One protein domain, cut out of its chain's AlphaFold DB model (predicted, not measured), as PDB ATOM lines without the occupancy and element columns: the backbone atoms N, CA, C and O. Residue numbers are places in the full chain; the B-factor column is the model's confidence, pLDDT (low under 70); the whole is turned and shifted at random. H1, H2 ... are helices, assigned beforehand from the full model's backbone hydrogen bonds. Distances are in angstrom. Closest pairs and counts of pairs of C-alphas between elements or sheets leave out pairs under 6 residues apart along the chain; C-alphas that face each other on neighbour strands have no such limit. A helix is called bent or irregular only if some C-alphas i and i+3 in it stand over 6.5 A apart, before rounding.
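What this domain is: This is residues 38 to 105 of the 182 residues of a protein of Mytilus coruscus (UniProt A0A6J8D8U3). This model has little regular structure: three short helices, H1, H2 and H3, cluster along one side of a long loop, residues 58 to 95, which winds about and folds back near Leu 86. The printed part has 68 residues, 23 of them in H1, H2 and H3, in that order; the class is all helix, with no named strand. It is compact, with a radius of gyration of the C-alphas of 11.7 A and spans of 36 by 26 by 22 A.

Where its parts are: H1, residues 41 to 45, begins at C-alpha 41 (180.626, 218.777, 207.794). H2, residues 48 to 57, is 14.3 A long. H3, residues 96 to 103, is 11.6 A long and ends at C-alpha 103 (187.686, 234.483, 218.345); it is irregular, with C-alphas 97 and 100 7.5 A apart.

How they stand to each other: H1 is close to H2 but not clearly touching; their closest C-alphas, Leu 43 and Lys 51, are 6.6 A apart. H1 and H3 are also close but not clearly touching, the closest C-alphas, Ala 44 and Asn 97, being 5.6 A apart. H2 and H3 touch, closest at the C-alphas of Ser 48 and Ala 101, 4.6 A, at a steep tilt of 64 degrees, opposite ways. In H1 and H2 every O i to N i+4 pair is within hydrogen-bond range; in H3, 2 of 4 are.

The domain as a whole: The C-alphas farthest apart, Gly 68 and Leu 86, are 36.0 A apart. The printed part has no cut; the link H1 to H2 is tight, H2 to H3 long. No printed residue is under 70 in pLDDT.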
ATOM      1  N   GLY A  38     189.046 216.643 209.405       93.00
ATOM      2  CA  GLY A  38     189.176 218.038 208.970       93.00
ATOM      3  C   GLY A  38     188.045 218.502 208.047       93.00
ATOM      4  O   GLY A  38     187.695 219.684 208.073       93.00
ATOM      5  N   ASP A  39     187.439 217.562 207.321       94.38
ATOM      6  CA  ASP A  39     186.388 217.780 206.322       94.38
ATOM      7  C   ASP A  39     185.005 217.320 206.817       94.38
ATOM      8  O   ASP A  39     184.027 217.305 206.069       94.38
ATOM      9  N   CYS A  40     184.892 216.950 208.098       95.44
ATOM     10  CA  CYS A  40     183.629 216.553 208.708       95.44
ATOM     11  C   CYS A  40     182.654 217.739 208.771       95.44
ATOM     12  O   CYS A  40     182.796 218.643 209.599       95.44
ATOM     13  N   SER A  41     181.630 217.712 207.912       94.19
ATOM     14  CA  SER A  41     180.626 218.777 207.794       94.19
ATOM     15  C   SER A  41     179.796 218.960 209.066       94.19
ATOM     16  O   SER A  41     179.490 220.094 209.430       94.19
ATOM     17  N   ILE A  42     179.474 217.869 209.771       94.12
ATOM     18  CA  ILE A  42     178.729 217.934 211.034       94.12
ATOM     19  C   ILE A  42     179.576 218.621 212.102       94.12
ATOM     20  O   ILE A  42     179.136 219.616 212.670       94.12
ATOM     21  N   LEU A  43     180.820 218.171 212.304       93.00
ATOM     22  CA  LEU A  43     181.739 218.795 213.259       93.00
ATOM     23  C   LEU A  43     181.942 220.284 212.949       93.00
ATOM     24  O   LEU A  43     181.941 221.097 213.866       93.00
ATOM     25  N   ALA A  44     182.081 220.659 211.674       93.12
ATOM     26  CA  ALA A  44     182.247 222.050 211.255       93.12
ATOM     27  C   ALA A  44     181.034 222.948 211.579       93.12
ATOM     28  O   ALA A  44     181.218 224.151 211.772       93.12
ATOM     29  N   ARG A  45     179.824 222.382 211.680       94.06
ATOM     30  CA  ARG A  45     178.572 223.108 211.962       94.06
ATOM     31  C   ARG A  45     178.196 223.181 213.443       94.06
ATOM     32  O   ARG A  45     177.294 223.939 213.777       94.06
ATOM     33  N   LEU A  46     178.858 222.420 214.314       94.50
ATOM     34  CA  LEU A  46     178.625 222.510 215.757       94.50
ATOM     35  C   LEU A  46     179.023 223.890 216.299       94.50
ATOM     36  O   LEU A  46     179.887 224.573 215.733       94.50
ATOM     37  N   ASP A  47     178.418 224.276 217.417       95.06
ATOM     38  CA  ASP A  47     178.800 225.480 218.147       95.06
ATOM     39  C   ASP A  47     180.255 225.393 218.642       95.06
ATOM     40  O   ASP A  47     180.829 224.312 218.825       95.06
ATOM     41  N   SER A  48     180.870 226.563 218.822       93.56
ATOM     42  CA  SER A  48     182.282 226.702 219.174       93.56
ATOM     43  C   SER A  48     182.663 225.909 220.430       93.56
ATOM     44  O   SER A  48     183.692 225.226 220.433       93.56
ATOM     45  N   GLN A  49     181.823 225.948 221.468       91.25
ATOM     46  CA  GLN A  49     182.085 225.286 222.743       91.25
ATOM     47  C   GLN A  49     182.012 223.762 222.594       91.25
ATOM     48  O   GLN A  49     182.972 223.065 222.928       91.25
ATOM     49  N   THR A  50     180.949 223.243 221.977       93.94
ATOM     50  CA  THR A  50     180.784 221.807 221.722       93.94
ATOM     51  C   THR A  50     181.906 221.250 220.849       93.94
ATOM     52  O   THR A  50     182.407 220.157 221.123       93.94
ATOM     53  N   LYS A  51     182.363 221.984 219.821       94.25
ATOM     54  CA  LYS A  51     183.528 221.567 219.015       94.25
ATOM     55  C   LYS A  51     184.760 221.366 219.888       94.25
ATOM     56  O   LYS A  51     185.409 220.322 219.803       94.25
ATOM     57  N   VAL A  52     185.091 222.367 220.704       93.56
ATOM     58  CA  VAL A  52     186.268 222.331 221.578       93.56
ATOM     59  C   VAL A  52     186.149 221.196 222.589       93.56
ATOM     60  O   VAL A  52     187.109 220.447 222.766       93.56
ATOM     61  N   ASP A  53     184.975 221.007 223.188       92.88
ATOM     62  CA  ASP A  53     184.732 219.953 224.173       92.88
ATOM     63  C   ASP A  53     184.822 218.554 223.563       92.88
ATOM     64  O   ASP A  53     185.424 217.663 224.161       92.88
ATOM     65  N   LEU A  54     184.316 218.353 222.344       93.81
ATOM     66  CA  LEU A  54     184.457 217.087 221.623       93.81
ATOM     67  C   LEU A  54     185.912 216.788 221.273       93.81
ATOM     68  O   LEU A  54     186.378 215.673 221.514       93.81
ATOM     69  N   VAL A  55     186.638 217.766 220.726       93.25
ATOM     70  CA  VAL A  55     188.067 217.611 220.416       93.25
ATOM     71  C   VAL A  55     188.838 217.293 221.696       93.25
ATOM     72  O   VAL A  55     189.622 216.345 221.718       93.25
ATOM     73  N   ARG A  56     188.558 218.005 222.793       89.75
ATOM     74  CA  ARG A  56     189.182 217.780 224.102       89.75
ATOM     75  C   ARG A  56     188.887 216.381 224.641       89.75
ATOM     76  O   ARG A  56     189.819 215.648 224.964       89.75
ATOM     77  N   LYS A  57     187.609 215.995 224.703       90.50
ATOM     78  CA  LYS A  57     187.139 214.712 225.250       90.50
ATOM     79  C   LYS A  57     187.719 213.514 224.501       90.50
ATOM     80  O   LYS A  57     188.025 212.502 225.121       90.50
ATOM     81  N   ASN A  58     187.904 213.637 223.189       89.88
ATOM     82  CA  ASN A  58     188.455 212.570 222.353       89.88
ATOM     83  C   ASN A  58     189.991 212.612 222.237       89.88
ATOM     84  O   ASN A  58     190.573 211.799 221.519       89.88
ATOM     85  N   GLY A  59     190.672 213.540 222.921       88.81
ATOM     86  CA  GLY A  59     192.128 213.688 222.828       88.81
ATOM     87  C   GLY A  59     192.600 214.083 221.424       88.81
ATOM     88  O   GLY A  59     193.658 213.638 220.968       88.81
ATOM     89  N   GLY A  60     191.786 214.871 220.723       91.44
ATOM     90  CA  GLY A  60     192.087 215.427 219.413       91.44
ATOM     91  C   GLY A  60     193.084 216.580 219.497       91.44
ATOM     92  O   GLY A  60     193.068 217.401 220.413       91.44
ATOM     93  N   CYS A  61     193.967 216.653 218.509       93.44
ATOM     94  CA  CYS A  61     194.897 217.756 218.338       93.44
ATOM     95  C   CYS A  61     194.153 219.025 217.892       93.44
ATOM     96  O   CYS A  61     193.481 219.016 216.865       93.44
ATOM     97  N   PHE A  62     194.329 220.152 218.582       94.38
ATOM     98  CA  PHE A  62     193.676 221.411 218.192       94.38
ATOM     99  C   PHE A  62     194.237 222.017 216.896       94.38
ATOM    100  O   PHE A  62     193.602 222.887 216.310       94.38
ATOM    101  N   SER A  63     195.399 221.561 216.416       94.56
ATOM    102  CA  SER A  63     196.000 222.036 215.160       94.56
ATOM    103  C   SER A  63     195.525 221.263 213.928       94.56
ATOM    104  O   SER A  63     195.370 221.858 212.867       94.56
ATOM    105  N   CYS A  64     195.285 219.951 214.043       94.50
ATOM    106  CA  CYS A  64     194.939 219.102 212.893       94.50
ATOM    107  C   CYS A  64     193.700 218.216 213.101       94.50
ATOM    108  O   CYS A  64     193.394 217.393 212.244       94.50
ATOM    109  N   LEU A  65     193.027 218.324 214.250       95.00
ATOM    110  CA  LEU A  65     191.858 217.548 214.695       95.00
ATOM    111  C   LEU A  65     192.052 216.033 214.831       95.00
ATOM    112  O   LEU A  65     191.187 215.361 215.388       95.00
ATOM    113  N   LYS A  66     193.173 215.468 214.377       93.69
ATOM    114  CA  LYS A  66     193.466 214.033 214.507       93.69
ATOM    115  C   LYS A  66     193.736 213.662 215.964       93.69
ATOM    116  O   LYS A  66     194.326 214.436 216.715       93.69
ATOM    117  N   ILE A  67     193.326 212.458 216.343       92.56
ATOM    118  CA  ILE A  67     193.551 211.898 217.679       92.56
ATOM    119  C   ILE A  67     194.928 211.236 217.780       92.56
ATOM    120  O   ILE A  67     195.515 210.812 216.782       92.56
ATOM    121  N   GLY A  68     195.446 211.127 219.004       88.00
ATOM    122  CA  GLY A  68     196.669 210.372 219.301       88.00
ATOM    123  C   GLY A  68     197.940 211.208 219.453       88.00
ATOM    124  O   GLY A  68     199.003 210.639 219.686       88.00
ATOM    125  N   HIS A  69     197.851 212.537 219.371       90.00
ATOM    126  CA  HIS A  69     198.958 213.435 219.693       90.00
ATOM    127  C   HIS A  69     198.460 214.793 220.205       90.00
ATOM    128  O   HIS A  69     197.324 215.192 219.965       90.00
ATOM    129  N   LEU A  70     199.338 215.510 220.907       86.56
ATOM    130  CA  LEU A  70     199.084 216.870 221.387       86.56
ATOM    131  C   LEU A  70     199.494 217.900 220.330       86.56
ATOM    132  O   LEU A  70     200.457 217.664 219.602       86.56
ATOM    133  N   SER A  71     198.865 219.081 220.320       89.12
ATOM    134  CA  SER A  71     199.194 220.175 219.383       89.12
ATOM    135  C   SER A  71     200.683 220.540 219.374       89.12
ATOM    136  O   SER A  71     201.263 220.767 218.315       89.12
ATOM    137  N   ARG A  72     201.349 220.508 220.540       86.44
ATOM    138  CA  ARG A  72     202.800 220.757 220.655       86.44
ATOM    139  C   ARG A  72     203.674 219.738 219.910       86.44
ATOM    140  O   ARG A  72     204.780 220.080 219.511       86.44
ATOM    141  N   HIS A  73     203.171 218.522 219.702       90.31
ATOM    142  CA  HIS A  73     203.840 217.434 218.982       90.31
ATOM    143  C   HIS A  73     203.208 217.181 217.600       90.31
ATOM    144  O   HIS A  73     203.443 216.141 216.991       90.31
ATOM    145  N   CYS A  74     202.365 218.094 217.110       93.75
ATOM    146  CA  CYS A  74     201.716 217.942 215.816       93.75
ATOM    147  C   CYS A  74     202.693 218.273 214.685       93.75
ATOM    148  O   CYS A  74     203.156 219.407 214.569       93.75
ATOM    149  N   HIS A  75     202.972 217.288 213.831       93.81
ATOM    150  CA  HIS A  75     203.838 217.469 212.663       93.81
ATOM    151  C   HIS A  75     203.169 218.303 211.559       93.81
ATOM    152  O   HIS A  75     203.836 218.991 210.799       93.81
ATOM    153  N   SER A  76     201.835 218.297 211.511       92.25
ATOM    154  CA  SER A  76     201.032 219.082 210.565       92.25
ATOM    155  C   SER A  76     200.610 220.448 211.120       92.25
ATOM    156  O   SER A  76     199.669 221.051 210.603       92.25
ATOM    157  N   ARG A  77     201.237 220.928 212.207       91.69
ATOM    158  CA  ARG A  77     200.897 222.229 212.797       91.69
ATOM    159  C   ARG A  77     201.227 223.341 211.800       91.69
ATOM    160  O   ARG A  77     202.355 223.441 211.327       91.69
ATOM    161  N   LYS A  78     200.249 224.192 211.515       93.75
ATOM    162  CA  LYS A  78     200.419 225.384 210.684       93.75
ATOM    163  C   LYS A  78     199.618 226.551 211.269       93.75
ATOM    164  O   LYS A  78     198.626 226.293 211.958       93.75
ATOM    165  N   PRO A  79     200.050 227.803 211.044       94.19
ATOM    166  CA  PRO A  79     199.254 228.979 211.371       94.19
ATOM    167  C   PRO A  79     197.899 228.950 210.661       94.19
ATOM    168  O   PRO A  79     197.803 228.486 209.525       94.19
ATOM    169  N   CYS A  80     196.862 229.446 211.331       94.69
ATOM    170  CA  CYS A  80     195.565 229.679 210.721       94.69
ATOM    171  C   CYS A  80     195.662 230.835 209.716       94.69
ATOM    172  O   CYS A  80     196.177 231.909 210.032       94.69
ATOM    173  N   ASP A  81     195.145 230.586 208.519       95.44
ATOM    174  CA  ASP A  81     195.149 231.454 207.342       95.44
ATOM    175  C   ASP A  81     193.831 232.221 207.142       95.44
ATOM    176  O   ASP A  81     193.691 232.963 206.173       95.44
ATOM    177  N   ILE A  82     192.868 232.082 208.061       95.19
ATOM    178  CA  ILE A  82     191.605 232.822 208.002       95.19
ATOM    179  C   ILE A  82     191.871 234.305 208.268       95.19
ATOM    180  O   ILE A  82     192.574 234.668 209.219       95.19
ATOM    181  N   GLN A  83     191.295 235.141 207.409       94.81
ATOM    182  CA  GLN A  83     191.329 236.591 207.509       94.81
ATOM    183  C   GLN A  83     190.046 237.114 208.149       94.81
ATOM    184  O   GLN A  83     188.963 236.578 207.913       94.81
ATOM    185  N   ASN A  84     190.178 238.163 208.958       89.44
ATOM    186  CA  ASN A  84     189.031 238.942 209.419       89.44
ATOM    187  C   ASN A  84     188.590 239.964 208.351       89.44
ATOM    188  O   ASN A  84     189.216 240.103 207.301       89.44
ATOM    189  N   GLU A  85     187.533 240.719 208.647       88.44
ATOM    190  CA  GLU A  85     186.987 241.771 207.772       88.44
ATOM    191  C   GLU A  85     188.007 242.874 207.431       88.44
ATOM    192  O   GLU A  85     187.900 243.545 206.407       88.44
ATOM    193  N   LEU A  86     189.040 243.030 208.263       89.94
ATOM    194  CA  LEU A  86     190.136 243.982 208.083       89.94
ATOM    195  C   LEU A  86     191.325 243.384 207.308       89.94
ATOM    196  O   LEU A  86     192.409 243.964 207.313       89.94
ATOM    197  N   HIS A  87     191.151 242.224 206.663       89.38
ATOM    198  CA  HIS A  87     192.196 241.479 205.946       89.38
ATOM    199  C   HIS A  87     193.404 241.081 206.813       89.38
ATOM    200  O   HIS A  87     194.485 240.768 206.309       89.38
ATOM    201  N   GLN A  88     193.243 241.051 208.137       90.56
ATOM    202  CA  GLN A  88     194.282 240.593 209.051       90.56
ATOM    203  C   GLN A  88     194.206 239.075 209.178       90.56
ATOM    204  O   GLN A  88     193.167 238.512 209.522       90.56
ATOM    205  N   THR A  89     195.325 238.407 208.907       94.38
ATOM    206  CA  THR A  89     195.427 236.946 209.012       94.38
ATOM    207  C   THR A  89     195.586 236.534 210.473       94.38
ATOM    208  O   THR A  89     196.425 237.087 211.182       94.38
ATOM    209  N   CYS A  90     194.823 235.534 210.919       93.62
ATOM    210  CA  CYS A  90     194.831 235.059 212.303       93.62
ATOM    211  C   CYS A  90     196.231 234.672 212.819       93.62
ATOM    212  O   CYS A  90     196.637 235.070 213.911       93.62
ATOM    213  N   GLY A  91     196.973 233.854 212.063       92.25
ATOM    214  CA  GLY A  91     198.354 233.474 212.376       92.25
ATOM    215  C   GLY A  91     198.540 232.583 213.617       92.25
ATOM    216  O   GLY A  91     199.660 232.163 213.909       92.25
ATOM    217  N   LYS A  92     197.475 232.259 214.359       90.81
ATOM    218  CA  LYS A  92     197.538 231.390 215.545       90.81
ATOM    219  C   LYS A  92     197.519 229.909 215.170       90.81
ATOM    220  O   LYS A  92     197.020 229.515 214.121       90.81
ATOM    221  N   ILE A  93     198.064 229.062 216.046       91.88
ATOM    222  CA  ILE A  93     198.160 227.612 215.823       91.88
ATOM    223  C   ILE A  93     196.868 226.920 216.277       91.88
ATOM    224  O   ILE A  93     196.769 226.428 217.401       91.88
ATOM    225  N   HIS A  94     195.886 226.850 215.384       93.31
ATOM    226  CA  HIS A  94     194.670 226.051 215.546       93.31
ATOM    227  C   HIS A  94     194.123 225.631 214.175       93.31
ATOM    228  O   HIS A  94     194.462 226.209 213.144       93.31
ATOM    229  N   HIS A  95     193.268 224.612 214.149       95.38
ATOM    230  CA  HIS A  95     192.597 224.182 212.928       95.38
ATOM    231  C   HIS A  95     191.555 225.220 212.476       95.38
ATOM    232  O   HIS A  95     190.905 225.849 213.315       95.38
ATOM    233  N   LYS A  96     191.324 225.343 211.161       94.00
ATOM    234  CA  LYS A  96     190.328 226.260 210.568       94.00
ATOM    235  C   LYS A  96     188.922 226.106 211.170       94.00
ATOM    236  O   LYS A  96     188.290 227.093 211.516       94.00
ATOM    237  N   ASN A  97     188.474 224.868 211.412       93.94
ATOM    238  CA  ASN A  97     187.145 224.587 211.991       93.94
ATOM    239  C   ASN A  97     186.991 225.077 213.445       93.94
ATOM    240  O   ASN A  97     185.874 225.105 213.956       93.94
ATOM    241  N   LEU A  98     188.096 225.429 214.108       94.69
ATOM    242  CA  LEU A  98     188.125 225.969 215.467       94.69
ATOM    243  C   LEU A  98     188.375 227.483 215.491       94.69
ATOM    244  O   LEU A  98     188.543 228.044 216.565       94.69
ATOM    245  N   HIS A  99     188.414 228.154 214.336       93.94
ATOM    246  CA  HIS A  99     188.710 229.584 214.283       93.94
ATOM    247  C   HIS A  99     187.670 230.430 215.015       93.94
ATOM    248  O   HIS A  99     188.048 231.271 215.818       93.94
ATOM    249  N   THR A 100     186.378 230.154 214.841       91.88
ATOM    250  CA  THR A 100     185.326 230.861 215.588       91.88
ATOM    251  C   THR A 100     185.517 230.704 217.097       91.88
ATOM    252  O   THR A 100     185.550 231.696 217.807       91.88
ATOM    253  N   ALA A 101     185.814 229.489 217.573       91.81
ATOM    254  CA  ALA A 101     186.096 229.246 218.988       91.81
ATOM    255  C   ALA A 101     187.319 230.023 219.509       91.81
ATOM    256  O   ALA A 101     187.367 230.383 220.682       91.81
ATOM    257  N   HIS A 102     188.305 230.291 218.646       89.12
ATOM    258  CA  HIS A 102     189.452 231.123 218.995       89.12
ATOM    259  C   HIS A 102     189.041 232.589 219.177       89.12
ATOM    260  O   HIS A 102     189.462 233.212 220.149       89.12
ATOM    261  N   ILE A 103     188.216 233.115 218.268       88.81
ATOM    262  CA  ILE A 103     187.686 234.483 218.345       88.81
ATOM    263  C   ILE A 103     186.769 234.650 219.565       88.81
ATOM    264  O   ILE A 103     186.865 235.658 220.258       88.81
ATOM    265  N   ASP A 104     185.985 233.624 219.895       87.62
ATOM    266  CA  ASP A 104     185.111 233.579 221.076       87.62
ATOM    267  C   ASP A 104     185.891 233.479 222.407       87.62
ATOM    268  O   ASP A 104     185.298 233.412 223.483       87.62
ATOM    269  N   GLY A 105     187.230 233.429 222.368       84.19
ATOM    270  CA  GLY A 105     188.073 233.358 223.562       84.19
ATOM    271  C   GLY A 105     188.028 232.009 224.287       84.19
ATOM    272  O   GLY A 105     188.403 231.929 225.461       84.19
TER     273      GLY A 105